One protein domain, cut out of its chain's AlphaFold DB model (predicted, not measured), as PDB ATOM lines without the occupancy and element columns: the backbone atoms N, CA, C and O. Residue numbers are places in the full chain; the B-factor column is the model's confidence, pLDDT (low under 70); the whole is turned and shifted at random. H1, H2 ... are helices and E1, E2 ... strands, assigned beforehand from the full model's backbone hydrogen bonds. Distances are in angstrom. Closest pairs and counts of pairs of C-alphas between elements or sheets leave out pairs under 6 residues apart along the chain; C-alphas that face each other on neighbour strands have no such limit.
ATOM      1  N   GLN A 189     124.961 118.156  65.944       93.75
ATOM      2  CA  GLN A 189     125.290 118.477  64.559       93.75
ATOM      3  C   GLN A 189     126.605 117.767  64.192       93.75
ATOM      4  O   GLN A 189     127.513 117.645  65.022       93.75
ATOM      5  N   ALA A 190     126.680 117.237  62.973       94.50
ATOM      6  CA  ALA A 190     127.898 116.617  62.474       94.50
ATOM      7  C   ALA A 190     128.933 117.709  62.177       94.50
ATOM      8  O   ALA A 190     128.645 118.653  61.444       94.50
ATOM      9  N   VAL A 191     130.133 117.574  62.737       93.38
ATOM     10  CA  VAL A 191     131.232 118.522  62.522       93.38
ATOM     11  C   VAL A 191     132.204 117.939  61.511       93.38
ATOM     12  O   VAL A 191     132.662 116.811  61.680       93.38
ATOM     13  N   GLU A 192     132.514 118.695  60.461       93.94
ATOM     14  CA  GLU A 192     133.343 118.241  59.346       93.94
ATOM     15  C   GLU A 192     134.844 118.496  59.583       93.94
ATOM     16  O   GLU A 192     135.264 119.587  59.961       93.94
ATOM     17  N   PHE A 193     135.663 117.484  59.296       93.50
ATOM     18  CA  PHE A 193     137.107 117.580  59.107       93.50
ATOM     19  C   PHE A 193     137.403 117.520  57.611       93.50
ATOM     20  O   PHE A 193     137.209 116.478  56.979       93.50
ATOM     21  N   LYS A 194     137.888 118.621  57.032       93.56
ATOM     22  CA  LYS A 194     138.158 118.698  55.592       93.56
ATOM     23  C   LYS A 194     139.611 118.351  55.286       93.56
ATOM     24  O   LYS A 194     140.526 119.047  55.723       93.56
ATOM     25  N   GLY A 195     139.829 117.297  54.509       93.69
ATOM     26  CA  GLY A 195     141.153 116.880  54.062       93.69
ATOM     27  C   GLY A 195     141.677 117.752  52.931       93.69
ATOM     28  O   GLY A 195     141.150 117.719  51.820       93.69
ATOM     29  N   GLN A 196     142.733 118.515  53.205       94.56
ATOM     30  CA  GLN A 196     143.534 119.220  52.202       94.56
ATOM     31  C   GLN A 196     144.922 118.578  52.122       94.56
ATOM     32  O   GLN A 196     145.957 119.243  52.191       94.56
ATOM     33  N   ASN A 197     144.922 117.250  52.030       95.31
ATOM     34  CA  ASN A 197     146.081 116.372  52.085       95.31
ATOM     35  C   ASN A 197     146.386 115.765  50.706       95.31
ATOM     36  O   ASN A 197     145.487 115.526  49.900       95.31
ATOM     37  N   SER A 198     147.667 115.528  50.414       95.56
ATOM     38  CA  SER A 198     148.126 114.872  49.178       95.56
ATOM     39  C   SER A 198     148.256 113.356  49.320       95.56
ATOM     40  O   SER A 198     148.222 112.645  48.320       95.56
ATOM     41  N   VAL A 199     148.397 112.869  50.551       95.06
ATOM     42  CA  VAL A 199     148.445 111.449  50.917       95.06
ATOM     43  C   VAL A 199     147.334 111.158  51.900       95.06
ATOM     44  O   VAL A 199     146.923 112.058  52.625       95.06
ATOM     45  N   ASP A 200     146.867 109.919  51.948       95.94
ATOM     46  CA  ASP A 200     145.826 109.501  52.880       95.94
ATOM     47  C   ASP A 200     146.200 109.841  54.329       95.94
ATOM     48  O   ASP A 200     147.352 109.683  54.755       95.94
ATOM     49  N   VAL A 201     145.222 110.316  55.096       95.06
ATOM     50  CA  VAL A 201     145.375 110.634  56.519       95.06
ATOM     51  C   VAL A 201     144.305 109.948  57.343       95.06
ATOM     52  O   VAL A 201     143.222 109.632  56.864       95.06
ATOM     53  N   ASP A 202     144.619 109.760  58.611       92.81
ATOM     54  CA  ASP A 202     143.718 109.244  59.613       92.81
ATOM     55  C   ASP A 202     143.382 110.333  60.626       92.81
ATOM     56  O   ASP A 202     144.271 110.855  61.305       92.81
ATOM     57  N   VAL A 203     142.093 110.625  60.772       93.75
ATOM     58  CA  VAL A 203     141.568 111.444  61.863       93.75
ATOM     59  C   VAL A 203     141.125 110.510  62.975       93.75
ATOM     60  O   VAL A 203     140.220 109.699  62.787       93.75
ATOM     61  N   THR A 204     141.760 110.611  64.138       92.12
ATOM     62  CA  THR A 204     141.373 109.858  65.336       92.12
ATOM     63  C   THR A 204     140.722 110.809  66.320       92.12
ATOM     64  O   THR A 204     141.319 111.825  66.656       92.12
ATOM     65  N   VAL A 205     139.524 110.481  66.798       94.38
ATOM     66  CA  VAL A 205     138.828 111.229  67.847       94.38
ATOM     67  C   VAL A 205     138.709 110.352  69.084       94.38
ATOM     68  O   VAL A 205     138.222 109.222  69.026       94.38
ATOM     69  N   VAL A 206     139.145 110.899  70.209       92.69
ATOM     70  CA  VAL A 206     139.017 110.321  71.541       92.69
ATOM     71  C   VAL A 206     137.963 111.112  72.297       92.69
ATOM     72  O   VAL A 206     138.099 112.325  72.456       92.69
ATOM     73  N   ALA A 207     136.934 110.424  72.778       94.44
ATOM     74  CA  ALA A 207     135.975 110.955  73.731       94.44
ATOM     75  C   ALA A 207     136.322 110.435  75.128       94.44
ATOM     76  O   ALA A 207     136.188 109.244  75.403       94.44
ATOM     77  N   ALA A 208     136.782 111.325  76.001       90.44
ATOM     78  CA  ALA A 208     137.096 111.019  77.389       90.44
ATOM     79  C   ALA A 208     136.042 111.632  78.313       90.44
ATOM     80  O   ALA A 208     135.592 112.755  78.088       90.44
ATOM     81  N   VAL A 209     135.672 110.909  79.366       90.19
ATOM     82  CA  VAL A 209     134.809 111.445  80.420       90.19
ATOM     83  C   VAL A 209     135.681 112.286  81.345       90.19
ATOM     84  O   VAL A 209     136.616 111.772  81.959       90.19
ATOM     85  N   GLU A 210     135.429 113.590  81.404       85.88
ATOM     86  CA  GLU A 210     136.073 114.452  82.390       85.88
ATOM     87  C   GLU A 210     135.353 114.287  83.723       85.88
ATOM     88  O   GLU A 210     134.125 114.348  83.785       85.88
ATOM     89  N   ALA A 211     136.127 114.079  84.792       68.44
ATOM     90  CA  ALA A 211     135.574 114.037  86.133       68.44
ATOM     91  C   ALA A 211     134.821 115.344  86.399       68.44
ATOM     92  O   ALA A 211     135.389 116.437  86.289       68.44
ATOM     93  N   SER A 212     133.544 115.232  86.754       67.81
ATOM     94  CA  SER A 212     132.804 116.373  87.271       67.81
ATOM     95  C   SER A 212     133.436 116.872  88.578       67.81
ATOM     96  O   SER A 212     134.337 116.245  89.141       67.81
ATOM     97  N   ALA A 213     133.033 118.066  89.024       67.19
ATOM     98  CA  ALA A 213     133.591 118.695  90.222       67.19
ATOM     99  C   ALA A 213     133.602 117.729  91.425       67.19
ATOM    100  O   ALA A 213     132.795 116.805  91.488       67.19
ATOM    101  N   ALA A 214     134.509 117.938  92.387       55.47
ATOM    102  CA  ALA A 214     134.592 117.086  93.573       55.47
ATOM    103  C   ALA A 214     133.200 116.921  94.222       55.47
ATOM    104  O   ALA A 214     132.571 117.923  94.566       55.47
ATOM    105  N   ASN A 215     132.754 115.666  94.385       60.28
ATOM    106  CA  ASN A 215     131.428 115.244  94.878       60.28
ATOM    107  C   ASN A 215     130.252 115.299  93.877       60.28
ATOM    108  O   ASN A 215     129.102 115.236  94.298       60.28
ATOM    109  N   ALA A 216     130.500 115.403  92.572       67.94
ATOM    110  CA  ALA A 216     129.442 115.275  91.570       67.94
ATOM    111  C   ALA A 216     129.019 113.807  91.366       67.94
ATOM    112  O   ALA A 216     129.854 112.944  91.081       67.94
ATOM    113  N   ASN A 217     127.716 113.543  91.484       86.12
ATOM    114  CA  ASN A 217     127.098 112.244  91.219       86.12
ATOM    115  C   ASN A 217     126.669 112.163  89.747       86.12
ATOM    116  O   ASN A 217     125.505 112.357  89.412       86.12
ATOM    117  N   ASP A 218     127.606 111.913  88.837       91.06
ATOM    118  CA  ASP A 218     127.267 111.854  87.412       91.06
ATOM    119  C   ASP A 218     126.405 110.636  87.051       91.06
ATOM    120  O   ASP A 218     126.590 109.530  87.569       91.06
ATOM    121  N   ILE A 219     125.494 110.827  86.092       92.50
ATOM    122  CA  ILE A 219     124.776 109.731  85.433       92.50
ATOM    123  C   ILE A 219     125.798 108.768  84.820       92.50
ATOM    124  O   ILE A 219     126.707 109.170  84.091       92.50
ATOM    125  N   THR A 220     125.634 107.476  85.111       92.69
ATOM    126  CA  THR A 220     126.559 106.441  84.638       92.69
ATOM    127  C   THR A 220     126.426 106.242  83.133       92.69
ATOM    128  O   THR A 220     125.316 106.104  82.612       92.69
ATOM    129  N   LEU A 221     127.570 106.185  82.447       95.19
ATOM    130  CA  LEU A 221     127.639 105.871  81.026       95.19
ATOM    131  C   LEU A 221     127.705 104.358  80.803       95.19
ATOM    132  O   LEU A 221     128.585 103.690  81.353       95.19
ATOM    133  N   VAL A 222     126.796 103.825  79.989       95.31
ATOM    134  CA  VAL A 222     126.664 102.382  79.722       95.31
ATOM    135  C   VAL A 222     127.158 102.000  78.326       95.31
ATOM    136  O   VAL A 222     127.259 102.841  77.436       95.31
ATOM    137  N   ALA A 223     127.494 100.721  78.141       94.25
ATOM    138  CA  ALA A 223     128.154 100.228  76.932       94.25
ATOM    139  C   ALA A 223     127.209  99.976  75.743       94.25
ATOM    140  O   ALA A 223     127.660 100.003  74.603       94.25
ATOM    141  N   ASP A 224     125.926  99.716  75.992       95.88
ATOM    142  CA  ASP A 224     124.950  99.364  74.958       95.88
ATOM    143  C   ASP A 224     123.501  99.520  75.464       95.88
ATOM    144  O   ASP A 224     123.253  99.836  76.633       95.88
ATOM    145  N   ASP A 225     122.529  99.300  74.570       96.75
ATOM    146  CA  ASP A 225     121.096  99.341  74.885       96.75
ATOM    147  C   ASP A 225     120.671  98.280  75.917       96.75
ATOM    148  O   ASP A 225     119.733  98.514  76.681       96.75
ATOM    149  N   ALA A 226     121.335  97.120  75.969       97.06
ATOM    150  CA  ALA A 226     120.989  96.063  76.919       97.06
ATOM    151  C   ALA A 226     121.376  96.467  78.347       97.06
ATOM    152  O   ALA A 226     120.578  96.324  79.274       97.06
ATOM    153  N   ALA A 227     122.567  97.042  78.520       95.75
ATOM    154  CA  ALA A 227     123.027  97.631  79.768       95.75
ATOM    155  C   ALA A 227     122.166  98.835  80.172       95.75
ATOM    156  O   ALA A 227     121.841  98.989  81.350       95.75
ATOM    157  N   LEU A 228     121.746  99.654  79.201       96.50
ATOM    158  CA  LEU A 228     120.834 100.769  79.444       96.50
ATOM    159  C   LEU A 228     119.486 100.285  79.996       96.50
ATOM    160  O   LEU A 228     119.027 100.789  81.019       96.50
ATOM    161  N   ALA A 229     118.882  99.284  79.353       96.31
ATOM    162  CA  ALA A 229     117.602  98.710  79.761       96.31
ATOM    163  C   ALA A 229     117.679  97.957  81.100       96.31
ATOM    164  O   ALA A 229     116.704  97.927  81.848       96.31
ATOM    165  N   ALA A 230     118.827  97.348  81.411       96.19
ATOM    166  CA  ALA A 230     119.046  96.629  82.664       96.19
ATOM    167  C   ALA A 230     119.290  97.555  83.870       96.19
ATOM    168  O   ALA A 230     119.161  97.113  85.014       96.19
ATOM    169  N   SER A 231     119.661  98.818  83.641       95.69
ATOM    170  CA  SER A 231     119.988  99.752  84.717       95.69
ATOM    171  C   SER A 231     118.751 100.168  85.516       95.69
ATOM    172  O   SER A 231     117.776 100.671  84.959       95.69
ATOM    173  N   THR A 232     118.824 100.031  86.842       94.81
ATOM    174  CA  THR A 232     117.762 100.437  87.782       94.81
ATOM    175  C   THR A 232     117.928 101.860  88.320       94.81
ATOM    176  O   THR A 232     117.045 102.361  89.009       94.81
ATOM    177  N   THR A 233     119.061 102.503  88.046       93.69
ATOM    178  CA  THR A 233     119.348 103.916  88.349       93.69
ATOM    179  C   THR A 233     119.427 104.708  87.044       93.69
ATOM    180  O   THR A 233     119.619 104.082  85.995       93.69
ATOM    181  N   PRO A 234     119.318 106.051  87.055       94.88
ATOM    182  CA  PRO A 234     119.520 106.848  85.847       94.88
ATOM    183  C   PRO A 234     120.827 106.478  85.140       94.88
ATOM    184  O   PRO A 234     121.898 106.452  85.754       94.88
ATOM    185  N   ALA A 235     120.721 106.159  83.853       95.56
ATOM    186  CA  ALA A 235     121.830 105.748  83.002       95.56
ATOM    187  C   ALA A 235     121.752 106.435  81.636       95.56
ATOM    188  O   ALA A 235     120.667 106.769  81.151       95.56
ATOM    189  N   LEU A 236     122.920 106.630  81.027       96.88
ATOM    190  CA  LEU A 236     123.103 107.312  79.752       96.88
ATOM    191  C   LEU A 236     123.924 106.425  78.815       96.88
ATOM    192  O   LEU A 236     125.055 106.063  79.118       96.88
ATOM    193  N   LEU A 237     123.385 106.093  77.651       97.69
ATOM    194  CA  LEU A 237     124.168 105.580  76.536       97.69
ATOM    195  C   LEU A 237     124.577 106.781  75.689       97.69
ATOM    196  O   LEU A 237     123.718 107.433  75.105       97.69
ATOM    197  N   MET A 238     125.871 107.086  75.634       97.88
ATOM    198  CA  MET A 238     126.422 108.099  74.732       97.88
ATOM    199  C   MET A 238     127.349 107.415  73.737       97.88
ATOM    200  O   MET A 238     128.160 106.578  74.123       97.88
ATOM    201  N   THR A 239     127.257 107.774  72.463       97.94
ATOM    202  CA  THR A 239     128.049 107.174  71.389       97.94
ATOM    203  C   THR A 239     128.814 108.235  70.607       97.94
ATOM    204  O   THR A 239     128.337 109.353  70.417       97.94
ATOM    205  N   LEU A 240     130.020 107.876  70.168       97.81
ATOM    206  CA  LEU A 240     130.889 108.656  69.297       97.81
ATOM    207  C   LEU A 240     130.906 108.018  67.909       97.81
ATOM    208  O   LEU A 240     131.312 106.865  67.764       97.81
ATOM    209  N   LYS A 241     130.548 108.790  66.885       97.44
ATOM    210  CA  LYS A 241     130.678 108.398  65.480       97.44
ATOM    211  C   LYS A 241     131.705 109.280  64.780       97.44
ATOM    212  O   LYS A 241     131.660 110.500  64.927       97.44
ATOM    213  N   VAL A 242     132.618 108.669  64.020       95.75
ATOM    214  CA  VAL A 242     133.620 109.376  63.207       95.75
ATOM    215  C   VAL A 242     133.640 108.781  61.800       95.75
ATOM    216  O   VAL A 242     133.876 107.590  61.631       95.75
ATOM    217  N   GLY A 243     133.392 109.610  60.787       94.62
ATOM    218  CA  GLY A 243     133.253 109.188  59.396       94.62
ATOM    219  C   GLY A 243     132.096 108.206  59.199       94.62
ATOM    220  O   GLY A 243     130.993 108.403  59.712       94.62
ATOM    221  N   THR A 244     132.360 107.152  58.430       91.31
ATOM    222  CA  THR A 244     131.398 106.085  58.116       91.31
ATOM    223  C   THR A 244     131.464 104.901  59.077       91.31
ATOM    224  O   THR A 244     130.684 103.969  58.912       91.31
ATOM    225  N   GLU A 245     132.381 104.916  60.047       87.00
ATOM    226  CA  GLU A 245     132.512 103.841  61.029       87.00
ATOM    227  C   GLU A 245     131.268 103.733  61.918       87.00
ATOM    228  O   GLU A 245     130.543 104.711  62.148       87.00
ATOM    229  N   GLU A 246     131.059 102.533  62.457       90.94
ATOM    230  CA  GLU A 246     130.019 102.284  63.448       90.94
ATOM    231  C   GLU A 246     130.234 103.136  64.704       90.94
ATOM    232  O   GLU A 246     131.364 103.393  65.142       90.94
ATOM    233  N   ALA A 247     129.125 103.590  65.288       95.12
ATOM    234  CA  ALA A 247     129.165 104.414  66.485       95.12
ATOM    235  C   ALA A 247     129.700 103.599  67.672       95.12
ATOM    236  O   ALA A 247     129.291 102.463  67.907       95.12
ATOM    237  N   LYS A 248     130.612 104.189  68.445       94.88
ATOM    238  CA  LYS A 248     131.232 103.543  69.606       94.88
ATOM    239  C   LYS A 248     130.681 104.118  70.895       94.88
ATOM    240  O   LYS A 248     130.740 105.332  71.090       94.88
ATOM    241  N   ALA A 249     130.190 103.262  71.784       96.25
ATOM    242  CA  ALA A 249     129.750 103.689  73.104       96.25
ATOM    243  C   ALA A 249     130.913 104.269  73.919       96.25
ATOM    244  O   ALA A 249     132.016 103.720  73.952       96.25
ATOM    245  N   ILE A 250     130.647 105.393  74.573       95.56
ATOM    246  CA  ILE A 250     131.533 106.043  75.530       95.56
ATOM    247  C   ILE A 250     131.176 105.483  76.898       95.56
ATOM    248  O   ILE A 250     130.034 105.598  77.325       95.56
ATOM    249  N   THR A 251     132.149 104.912  77.603       90.75
ATOM    250  CA  THR A 251     131.947 104.405  78.970       90.75
ATOM    251  C   THR A 251     132.753 105.215  79.979       90.75
ATOM    252  O   THR A 251     133.797 105.776  79.643       90.75
ATOM    253  N   THR A 252     132.304 105.257  81.235       80.50
ATOM    254  CA  THR A 252     132.979 106.017  82.304       80.50
ATOM    255  C   THR A 252     134.427 105.573  82.536       80.50
ATOM    256  O   THR A 252     135.278 106.398  82.852       80.50
ATOM    257  N   SER A 253     134.731 104.284  82.368       75.69
ATOM    258  CA  SER A 253     136.061 103.723  82.634       75.69
ATOM    259  C   SER A 253     137.031 103.829  81.456       75.69
ATOM    260  O   SER A 253     138.235 103.944  81.686       75.69
ATOM    261  N   ALA A 254     136.539 103.772  80.215       76.75
ATOM    262  CA  ALA A 254     137.387 103.660  79.025       76.75
ATOM    263  C   ALA A 254     137.264 104.834  78.040       76.75
ATOM    264  O   ALA A 254     138.130 104.996  77.179       76.75
ATOM    265  N   GLY A 255     136.211 105.654  78.136       89.94
ATOM    266  CA  GLY A 255     135.862 106.606  77.084       89.94
ATOM    267  C   GLY A 255     135.475 105.894  75.781       89.94
ATOM    268  O   GLY A 255     134.943 104.785  75.812       89.94
ATOM    269  N   ALA A 256     135.751 106.527  74.639       92.75
ATOM    270  CA  ALA A 256     135.706 105.910  73.314       92.75
ATOM    271  C   ALA A 256     136.818 106.463  72.412       92.75
ATOM    272  O   ALA A 256     137.223 107.617  72.537       92.75
ATOM    273  N   THR A 257     137.294 105.654  71.465       93.69
ATOM    274  CA  THR A 257     138.206 106.101  70.400       93.69
ATOM    275  C   THR A 257     137.708 105.606  69.050       93.69
ATOM    276  O   THR A 257     137.607 104.397  68.818       93.69
ATOM    277  N   ALA A 258     137.418 106.538  68.150       92.56
ATOM    278  CA  ALA A 258     136.972 106.274  66.788       92.56
ATOM    279  C   ALA A 258     137.916 106.946  65.788       92.56
ATOM    280  O   ALA A 258     138.610 107.909  66.114       92.56
ATOM    281  N   LYS A 259     137.988 106.398  64.577       92.75
ATOM    282  CA  LYS A 259     138.981 106.779  63.577       92.75
ATOM    283  C   LYS A 259     138.333 106.778  62.205       92.75
ATOM    284  O   LYS A 259     137.594 105.853  61.912       92.75
ATOM    285  N   ALA A 260     138.630 107.766  61.373       94.56
ATOM    286  CA  ALA A 260     138.224 107.775  59.976       94.56
ATOM    287  C   ALA A 260     139.408 108.111  59.076       94.56
ATOM    288  O   ALA A 260     140.231 108.971  59.403       94.56
ATOM    289  N   LYS A 261     139.457 107.443  57.928       95.06
ATOM    290  CA  LYS A 261     140.395 107.744  56.854       95.06
ATOM    291  C   LYS A 261     139.845 108.891  56.006       95.06
ATOM    292  O   LYS A 261     138.667 108.888  55.654       95.06
ATOM    293  N   ILE A 262     140.699 109.846  55.653       95.94
ATOM    294  CA  ILE A 262     140.423 110.864  54.639       95.94
ATOM    295  C   ILE A 262     141.433 110.679  53.506       95.94
ATOM    296  O   ILE A 262     142.635 110.886  53.695       95.94
ATOM    297  N   ASP A 263     140.943 110.282  52.333       96.06
ATOM    298  CA  ASP A 263     141.800 110.023  51.175       96.06
ATOM    299  C   ASP A 263     142.499 111.305  50.695       96.06
ATOM    300  O   ASP A 263     141.904 112.388  50.648       96.06
ATOM    301  N   GLY A 264     143.776 111.176  50.334       95.94
ATOM    302  CA  GLY A 264     144.571 112.256  49.766       95.94
ATOM    303  C   GLY A 264     144.198 112.550  48.317       95.94
ATOM    304  O   GLY A 264     143.827 111.664  47.549       95.94
ATOM    305  N   VAL A 265     144.344 113.812  47.908       97.06
ATOM    306  CA  VAL A 265     144.070 114.257  46.534       97.06
ATOM    307  C   VAL A 265     145.345 114.842  45.922       97.06
ATOM    308  O   VAL A 265     145.451 116.059  45.755       97.06
ATOM    309  N   PRO A 266     146.344 114.010  45.562       96.25
ATOM    310  CA  PRO A 266     147.628 114.490  45.044       96.25
ATOM    311  C   PRO A 266     147.481 115.298  43.744       96.25
ATOM    312  O   PRO A 266     148.303 116.167  43.456       96.25
ATOM    313  N   GLU A 267     146.406 115.072  42.980       96.75
ATOM    314  CA  GLU A 267     146.069 115.833  41.769       96.75
ATOM    315  C   GLU A 267     145.847 117.330  42.023       96.75
ATOM    316  O   GLU A 267     146.039 118.132  41.108       96.75
ATOM    317  N   ASN A 268     145.462 117.722  43.240       96.56
ATOM    318  CA  ASN A 268     145.238 119.119  43.613       96.56
ATOM    319  C   ASN A 268     146.529 119.855  43.997       96.56
ATOM    320  O   ASN A 268     146.480 121.036  44.340       96.56
ATOM    321  N   PHE A 269     147.684 119.195  43.907       97.06
ATOM    322  CA  PHE A 269     148.978 119.767  44.255       97.06
ATOM    323  C   PHE A 269     149.922 119.815  43.055       97.06
ATOM    324  O   PHE A 269     149.833 119.026  42.114       97.06
ATOM    325  N   GLU A 270     150.856 120.755  43.094       95.81
ATOM    326  CA  GLU A 270     151.878 120.950  42.074       95.81
ATOM    327  C   GLU A 270     153.230 121.288  42.701       95.81
ATOM    328  O   GLU A 270     153.315 121.848  43.796       95.81
ATOM    329  N   THR A 271     154.304 120.943  41.989       95.69
ATOM    330  CA  THR A 271     155.655 121.380  42.337       95.69
ATOM    331  C   THR A 271     155.957 122.682  41.601       95.69
ATOM    332  O   THR A 271     156.005 122.695  40.373       95.69
ATOM    333  N   VAL A 272     156.191 123.766  42.338       93.19
ATOM    334  CA  VAL A 272     156.492 125.093  41.781       93.19
ATOM    335  C   VAL A 272     157.916 125.500  42.139       93.19
ATOM    336  O   VAL A 272     158.360 125.320  43.272       93.19
ATOM    337  N   ALA A 273     158.638 126.056  41.167       91.50
ATOM    338  CA  ALA A 273     159.939 126.669  41.399       91.50
ATOM    339  C   ALA A 273     159.753 128.045  42.054       91.50
ATOM    340  O   ALA A 273     159.042 128.896  41.519       91.50
ATOM    341  N   ASN A 274     160.391 128.268  43.202       87.31
ATOM    342  CA  ASN A 274     160.263 129.502  43.964       87.31
ATOM    343  C   ASN A 274     161.642 129.997  44.415       87.31
ATOM    344  O   ASN A 274     162.283 129.381  45.269       87.31
ATOM    345  N   ALA A 275     162.089 131.103  43.810       83.19
ATOM    346  CA  ALA A 275     163.406 131.739  43.939       83.19
ATOM    347  C   ALA A 275     164.616 130.801  43.722       83.19
ATOM    348  O   ALA A 275     165.315 130.969  42.735       83.19
ATOM    349  N   ASN A 276     164.845 129.829  44.615       83.25
ATOM    350  CA  ASN A 276     165.967 128.877  44.613       83.25
ATOM    351  C   ASN A 276     165.597 127.465  45.124       83.25
ATOM    352  O   ASN A 276     166.482 126.653  45.382       83.25
ATOM    353  N   LYS A 277     164.310 127.162  45.324       86.38
ATOM    354  CA  LYS A 277     163.841 125.843  45.778       86.38
ATOM    355  C   LYS A 277     162.600 125.408  45.013       86.38
ATOM    356  O   LYS A 277     161.901 126.230  44.425       86.38
ATOM    357  N   PHE A 278     162.324 124.114  45.048       90.88
ATOM    358  CA  PHE A 278     161.050 123.565  44.609       90.88
ATOM    359  C   PHE A 278     160.144 123.383  45.830       90.88
ATOM    360  O   PHE A 278     160.579 122.861  46.853       90.88
ATOM    361  N   GLU A 279     158.897 123.829  45.727       92.19
ATOM    362  CA  GLU A 279     157.875 123.679  46.766       92.19
ATOM    363  C   GLU A 279     156.726 122.835  46.219       92.19
ATOM    364  O   GLU A 279     156.282 123.067  45.094       92.19
ATOM    365  N   TYR A 280     156.230 121.880  47.003       95.12
ATOM    366  CA  TYR A 280     154.981 121.183  46.709       95.12
ATOM    367  C   TYR A 280     153.841 121.894  47.440       95.12
ATOM    368  O   TYR A 280     153.892 122.055  48.658       95.12
ATOM    369  N   LYS A 281     152.848 122.393  46.700       94.44
ATOM    370  CA  LYS A 281     151.751 123.202  47.254       94.44
ATOM    371  C   LYS A 281     150.439 122.951  46.522       94.44
ATOM    372  O   LYS A 281     150.436 122.396  45.426       94.44
ATOM    373  N   VAL A 282     149.333 123.381  47.126       94.69
ATOM    374  CA  VAL A 282     148.005 123.341  46.497       94.69
ATOM    375  C   VAL A 282     148.010 124.217  45.241       94.69
ATOM    376  O   VAL A 282     148.500 125.349  45.267       94.69
ATOM    377  N   LYS A 283     147.468 123.685  44.143       94.94
ATOM    378  CA  LYS A 283     147.292 124.405  42.881       94.94
ATOM    379  C   LYS A 283     146.375 125.608  43.071       94.94
ATOM    380  O   LYS A 283     145.364 125.523  43.764       94.94
ATOM    381  N   SER A 284     146.661 126.702  42.372       93.62
ATOM    382  CA  SER A 284     145.760 127.870  42.351       93.62
ATOM    383  C   SER A 284     144.368 127.550  41.784       93.62
ATOM    384  O   SER A 284     143.387 128.172  42.178       93.62
ATOM    385  N   ASN A 285     144.281 126.553  40.901       93.56
ATOM    386  CA  ASN A 285     143.051 126.026  40.313       93.56
ATOM    387  C   ASN A 285     142.671 124.639  40.872       93.56
ATOM    388  O   ASN A 285     142.087 123.834  40.148       93.56
ATOM    389  N   ALA A 286     143.054 124.329  42.116       94.06
ATOM    390  CA  ALA A 286     142.670 123.076  42.759       94.06
ATOM    391  C   ALA A 286     141.144 122.908  42.753       94.06
ATOM    392  O   ALA A 286     140.398 123.836  43.072       94.06
ATOM    393  N   ASP A 287     140.683 121.707  42.416       93.75
ATOM    394  CA  ASP A 287     139.261 121.399  42.385       93.75
ATOM    395  C   ASP A 287     138.769 121.175  43.818       93.75
ATOM    396  O   ASP A 287     139.043 120.142  44.442       93.75
ATOM    397  N   ALA A 288     138.055 122.169  44.351       91.81
ATOM    398  CA  ALA A 288     137.553 122.149  45.717       91.81
ATOM    399  C   ALA A 288     136.535 121.024  45.972       91.81
ATOM    400  O   ALA A 288     136.342 120.651  47.129       91.81
ATOM    401  N   THR A 289     135.918 120.477  44.917       93.06
ATOM    402  CA  THR A 289     134.919 119.399  45.003       93.06
ATOM    403  C   THR A 289     135.549 118.016  45.161       93.06
ATOM    404  O   THR A 289     134.884 117.075  45.591       93.06
ATOM    405  N   LYS A 290     136.846 117.880  44.850       93.94
ATOM    406  CA  LYS A 290     137.578 116.616  44.998       93.94
ATOM    407  C   LYS A 290     138.060 116.353  46.418       93.94
ATOM    408  O   LYS A 290     138.315 115.192  46.740       93.94
ATOM    409  N   TRP A 291     138.199 117.394  47.244       95.44
ATOM    410  CA  TRP A 291     138.601 117.238  48.643       95.44
ATOM    411  C   TRP A 291     137.640 116.310  49.375       95.44
ATOM    412  O   TRP A 291     136.424 116.397  49.206       95.44
ATOM    413  N   LYS A 292     138.203 115.409  50.176       96.38
ATOM    414  CA  LYS A 292     137.439 114.467  50.989       96.38
ATOM    415  C   LYS A 292     137.292 115.001  52.403       96.38
ATOM    416  O   LYS A 292     138.048 115.873  52.836       96.38
ATOM    417  N   SER A 293     136.321 114.471  53.126       96.00
ATOM    418  CA  SER A 293     136.084 114.839  54.511       96.00
ATOM    419  C   SER A 293     135.624 113.645  55.333       96.00
ATOM    420  O   SER A 293     135.201 112.618  54.802       96.00
ATOM    421  N   ALA A 294     135.739 113.794  56.646       96.19
ATOM    422  CA  ALA A 294     135.119 112.917  57.625       96.19
ATOM    423  C   ALA A 294     134.364 113.777  58.634       96.19
ATOM    424  O   ALA A 294     134.749 114.913  58.891       96.19
ATOM    425  N   THR A 295     133.306 113.244  59.231       96.50
ATOM    426  CA  THR A 295     132.510 113.969  60.228       96.50
ATOM    427  C   THR A 295     132.654 113.357  61.608       96.50
ATOM    428  O   THR A 295     132.826 112.149  61.713       96.50
ATOM    429  N   VAL A 296     132.509 114.141  62.672       95.81
ATOM    430  CA  VAL A 296     132.312 113.637  64.038       95.81
ATOM    431  C   VAL A 296     130.926 114.008  64.550       95.81
ATOM    432  O   VAL A 296     130.439 115.108  64.296       95.81
ATOM    433  N   GLN A 297     130.294 113.084  65.272       96.75
ATOM    434  CA  GLN A 297     128.980 113.275  65.873       96.75
ATOM    435  C   GLN A 297     128.889 112.533  67.212       96.75
ATOM    436  O   GLN A 297     129.415 111.426  67.349       96.75
ATOM    437  N   LEU A 298     128.206 113.138  68.185       97.75
ATOM    438  CA  LEU A 298     127.773 112.471  69.413       97.75
ATOM    439  C   LEU A 298     126.290 112.127  69.328       97.75
ATOM    440  O   LEU A 298     125.526 112.831  68.674       97.75
ATOM    441  N   SER A 299     125.859 111.040  69.959       97.50
ATOM    442  CA  SER A 299     124.434 110.706  70.093       97.50
ATOM    443  C   SER A 299     124.157 110.056  71.433       97.50
ATOM    444  O   SER A 299     124.969 109.256  71.895       97.50
ATOM    445  N   GLY A 300     123.025 110.395  72.045       97.75
ATOM    446  CA  GLY A 300     122.703 109.996  73.408       97.75
ATOM    447  C   GLY A 300     121.310 109.396  73.573       97.75
ATOM    448  O   GLY A 300     120.402 109.685  72.794       97.75
ATOM    449  N   LYS A 301     121.157 108.577  74.616       97.62
ATOM    450  CA  LYS A 301     119.899 107.949  75.029       97.62
ATOM    451  C   LYS A 301     119.883 107.645  76.528       97.62
ATOM    452  O   LYS A 301     120.893 107.222  77.082       97.62
ATOM    453  N   THR A 302     118.737 107.809  77.180       97.31
ATOM    454  CA  THR A 302     118.532 107.546  78.615       97.31
ATOM    455  C   THR A 302     117.600 106.357  78.863       97.31
ATOM    456  O   THR A 302     116.837 105.949  77.986       97.31
ATOM    457  N   ASN A 303     117.640 105.791  80.073       95.56
ATOM    458  CA  ASN A 303     116.812 104.643  80.475       95.56
ATOM    459  C   ASN A 303     115.460 105.008  81.116       95.56
ATOM    460  O   ASN A 303     114.777 104.133  81.644       95.56
ATOM    461  N   LYS A 304     115.070 106.283  81.087       93.12
ATOM    462  CA  LYS A 304     113.787 106.780  81.608       93.12
ATOM    463  C   LYS A 304     113.513 106.536  83.096       93.12
ATOM    464  O   LYS A 304     112.365 106.447  83.527       93.12
ATOM    465  N   VAL A 305     114.571 106.411  83.894       93.25
ATOM    466  CA  VAL A 305     114.472 106.253  85.349       93.25
ATOM    467  C   VAL A 305     114.447 107.621  86.026       93.25
ATOM    468  O   VAL A 305     115.170 108.531  85.627       93.25
ATOM    469  N   LYS A 306     113.637 107.739  87.085       93.06
ATOM    470  CA  LYS A 306     113.536 108.941  87.916       93.06
ATOM    471  C   LYS A 306     114.904 109.374  88.449       93.06
ATOM    472  O   LYS A 306     115.626 108.560  89.031       93.06
ATOM    473  N   VAL A 307     115.221 110.657  88.310       91.19
ATOM    474  CA  VAL A 307     116.458 111.240  88.822       91.19
ATOM    475  C   VAL A 307     116.296 111.533  90.322       91.19
ATOM    476  O   VAL A 307     115.294 112.128  90.734       91.19
ATOM    477  N   PRO A 308     117.237 111.099  91.182       90.50
ATOM    478  CA  PRO A 308     117.217 111.466  92.594       90.50
ATOM    479  C   PRO A 308     117.301 112.987  92.796       90.50
ATOM    480  O   PRO A 308     117.820 113.721  91.960       90.50
ATOM    481  N   THR A 309     116.800 113.464  93.933       88.56
ATOM    482  CA  THR A 309     116.779 114.890  94.304       88.56
ATOM    483  C   THR A 309     117.541 115.126  95.605       88.56
ATOM    484  O   THR A 309     117.685 114.203  96.401       88.56
ATOM    485  N   GLY A 310     117.928 116.373  95.886       87.19
ATOM    486  CA  GLY A 310     118.641 116.723  97.121       87.19
ATOM    487  C   GLY A 310     120.120 116.355  97.037       87.19
ATOM    488  O   GLY A 310     120.742 116.590  96.005       87.19
ATOM    489  N   ASP A 311     120.670 115.771  98.100       83.75
ATOM    490  CA  ASP A 311     122.101 115.432  98.184       83.75
ATOM    491  C   ASP A 311     122.518 114.315  97.205       83.75
ATOM    492  O   ASP A 311     123.683 114.227  96.823       83.75
ATOM    493  N   ASP A 312     121.560 113.505  96.738       84.75
ATOM    494  CA  ASP A 312     121.772 112.443  95.744       84.75
ATOM    495  C   ASP A 312     121.531 112.915  94.298       84.75
ATOM    496  O   ASP A 312     121.565 112.103  93.370       84.75
ATOM    497  N   ALA A 313     121.254 114.209  94.087       87.50
ATOM    498  CA  ALA A 313     120.973 114.745  92.760       87.50
ATOM    499  C   ALA A 313     122.108 114.436  91.780       87.50
ATOM    500  O   ALA A 313     123.288 114.617  92.090       87.50
ATOM    501  N   MET A 314     121.729 113.972  90.588       90.56
ATOM    502  CA  MET A 314     122.691 113.551  89.580       90.56
ATOM    503  C   MET A 314     122.966 114.644  88.554       90.56
ATOM    504  O   MET A 314     122.086 115.432  88.206       90.56
ATOM    505  N   THR A 315     124.187 114.659  88.029       90.88
ATOM    506  CA  THR A 315     124.617 115.570  86.963       90.88
ATOM    507  C   THR A 315     124.870 114.828  85.657       90.88
ATOM    508  O   THR A 315     125.130 113.625  85.629       90.88
ATOM    509  N   ALA A 316     124.769 115.536  84.533       90.94
ATOM    510  CA  ALA A 316     125.215 114.990  83.260       90.94
ATOM    511  C   ALA A 316     126.757 114.914  83.255       90.94
ATOM    512  O   ALA A 316     127.395 115.913  83.602       90.94
ATOM    513  N   PRO A 317     127.362 113.783  82.837       91.75
ATOM    514  CA  PRO A 317     128.816 113.681  82.737       91.75
ATOM    515  C   PRO A 317     129.354 114.702  81.733       91.75
ATOM    516  O   PRO A 317     128.647 115.091  80.805       91.75
ATOM    517  N   LYS A 318     130.613 115.123  81.874       91.88
ATOM    518  CA  LYS A 318     131.284 115.976  80.880       91.88
ATOM    519  C   LYS A 318     132.093 115.122  79.913       91.88
ATOM    520  O   LYS A 318     132.898 114.302  80.344       91.88
ATOM    521  N   ILE A 319     131.918 115.334  78.610       92.62
ATOM    522  CA  ILE A 319     132.683 114.633  77.571       92.62
ATOM    523  C   ILE A 319     133.674 115.594  76.923       92.62
ATOM    524  O   ILE A 319     133.288 116.587  76.311       92.62
ATOM    525  N   LYS A 320     134.962 115.263  77.009       91.75
ATOM    526  CA  LYS A 320     136.031 115.936  76.278       91.75
ATOM    527  C   LYS A 320     136.338 115.184  74.998       91.75
ATOM    528  O   LYS A 320     136.746 114.024  75.036       91.75
ATOM    529  N   LEU A 321     136.235 115.883  73.875       92.31
ATOM    530  CA  LEU A 321     136.719 115.397  72.590       92.31
ATOM    531  C   LEU A 321     138.142 115.900  72.348       92.31
ATOM    532  O   LEU A 321     138.429 117.086  72.486       92.31
ATOM    533  N   THR A 322     139.042 114.990  71.995       91.00
ATOM    534  CA  THR A 322     140.393 115.302  71.518       91.00
ATOM    535  C   THR A 322     140.588 114.615  70.183       91.00
ATOM    536  O   THR A 322     140.254 113.442  70.049       91.00
ATOM    537  N   TRP A 323     141.131 115.317  69.196       91.94
ATOM    538  CA  TRP A 323     141.383 114.752  67.876       91.94
ATOM    539  C   TRP A 323     142.851 114.864  67.487       91.94
ATOM    540  O   TRP A 323     143.544 115.814  67.853       91.94
ATOM    541  N   THR A 324     143.318 113.885  66.724       90.94
ATOM    542  CA  THR A 324     144.654 113.855  66.136       90.94
ATOM    543  C   THR A 324     144.557 113.518  64.657       90.94
ATOM    544  O   THR A 324     143.637 112.827  64.217       90.94
ATOM    545  N   VAL A 325     145.518 114.023  63.889       92.00
ATOM    546  CA  VAL A 325     145.656 113.741  62.461       92.00
ATOM    547  C   VAL A 325     147.035 113.147  62.245       92.00
ATOM    548  O   VAL A 325     148.037 113.738  62.650       92.00
ATOM    549  N   ALA A 326     147.087 111.979  61.621       89.50
ATOM    550  CA  ALA A 326     148.332 111.317  61.260       89.50
ATOM    551  C   ALA A 326     148.275 110.854  59.806       89.50
ATOM    552  O   ALA A 326     147.196 110.632  59.262       89.50
ATOM    553  N   LYS A 327     149.439 110.680  59.173       90.69
ATOM    554  CA  LYS A 327     149.515 109.987  57.883       90.69
ATOM    555  C   LYS A 327     148.884 108.603  58.033       90.69
ATOM    556  O   LYS A 327     149.206 107.895  58.988       90.69
ATOM    557  N   HIS A 328     148.019 108.234  57.094       90.00
ATOM    558  CA  HIS A 328     147.427 106.911  57.084       90.00
ATOM    559  C   HIS A 328     148.529 105.869  56.938       90.00
ATOM    560  O   HIS A 328     149.407 105.972  56.077       90.00
TER     561      HIS A 328
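This is residues 189 to 328 of the 435 residues of an uncharacterized protein of Lachnospiraceae bacterium (UniProt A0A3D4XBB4). Two antiparallel sheets, partly face to face with their strands along the length, make the body of a long rod: E1 E8 E3 E4 on one side and E5 E2 E9 on the other, coming close together along E5 and more open toward E9. The hairpin of E6 and E7 reaches out beyond one end, and the short helix H1 and the long link from E8 to E9 lie toward the other. The printed part has 140 residues, with one named helix and nine named strands in the order E1 E2 H1 E3 E4 E5 E6 E7 E8 E9. It is mostly strand, and only just loose, close to extended, with a radius of gyration of the C-alphas of 21.2 A. The C-alphas span 71 by 30 by 22 A.

The larger sheet holds E1, residues 191 to 195, which begins at C-alpha 191 (131.232, 118.522, 62.522); E8, residues 293 to 302, 30.7 A long; E3, residues 235 to 242, 23.3 A; and E4, residues 248 to 250. The second sheet holds E5, residues 256 to 262, 19.9 A; E2, residues 201 to 210, 27.8 A; and E9, residues 318 to 327, 30.0 A, which ends at C-alpha 327 (149.515, 109.987, 57.883). E6, residues 269 to 274, is 14.9 A long, and E7, residues 277 to 282, is 16.0 A. H1, residues 225 to 230, begins at C-alpha 225 (121.096, 99.341, 74.885) and is 8.5 A long.

In the sheet E1 E8 E3 E4, E1 and E4 are the edge strands. E8 is staggered, pairing with E1 over residues 293 to 296 and with E3 over residues 296 to 302. N 193 and O 294 of E1 and E8 are 2.8 A apart, and N 239 and O 299 of E3 and E8 are 2.8 A apart, both within hydrogen-bond range. E3 and E4 form a hairpin, with N 240 and O 248 within hydrogen-bond range at 2.8 A. H1 is on this sheet, over E3, at a height over the sheet of 8.3 A; it runs along the strands, at 10 degrees to E3 on the local plane, which is fitted to just 6 C-alphas. The closest C-alphas of H1 and E3 are those of Leu 228 and Ala 235, 6.2 A apart. Every O i to N i+4 pair in H1 is within hydrogen-bond range. The sheet E5 E2 E9 is twisted, and E2 is its inner strand. N 203 and O 260 of E2 and E5 are 2.8 A apart, and N 206 and O 322 of E2 and E9 are 2.8 A apart, both within hydrogen-bond range. Between the two sheets, the closest C-alphas of E4 and E5 are those of Ile 250 and Ala 256, 4.7 A apart, and those of E3 and E5 are Val 242 and Ala 258, 5.8 A apart. E9 is apart from E1, E3, E4 and E8. In the hairpin of E6 and E7, N 272 and O 279 are within hydrogen-bond range at 2.8 A; E6 is apart from E5, and E7 from E8.

The two C-alphas farthest apart are those of Asn 276 and Gly 310, 71.7 A. The printed part has no cut. The links from E2 to H1, 14 residues, and from E8 to E9, 15 residues, are long; residues 217 to 218 of the first pair in parallel with residues 314 to 315 of the second. The mean pLDDT of the printed part is 91.9, and residues 211 to 216 are under 70.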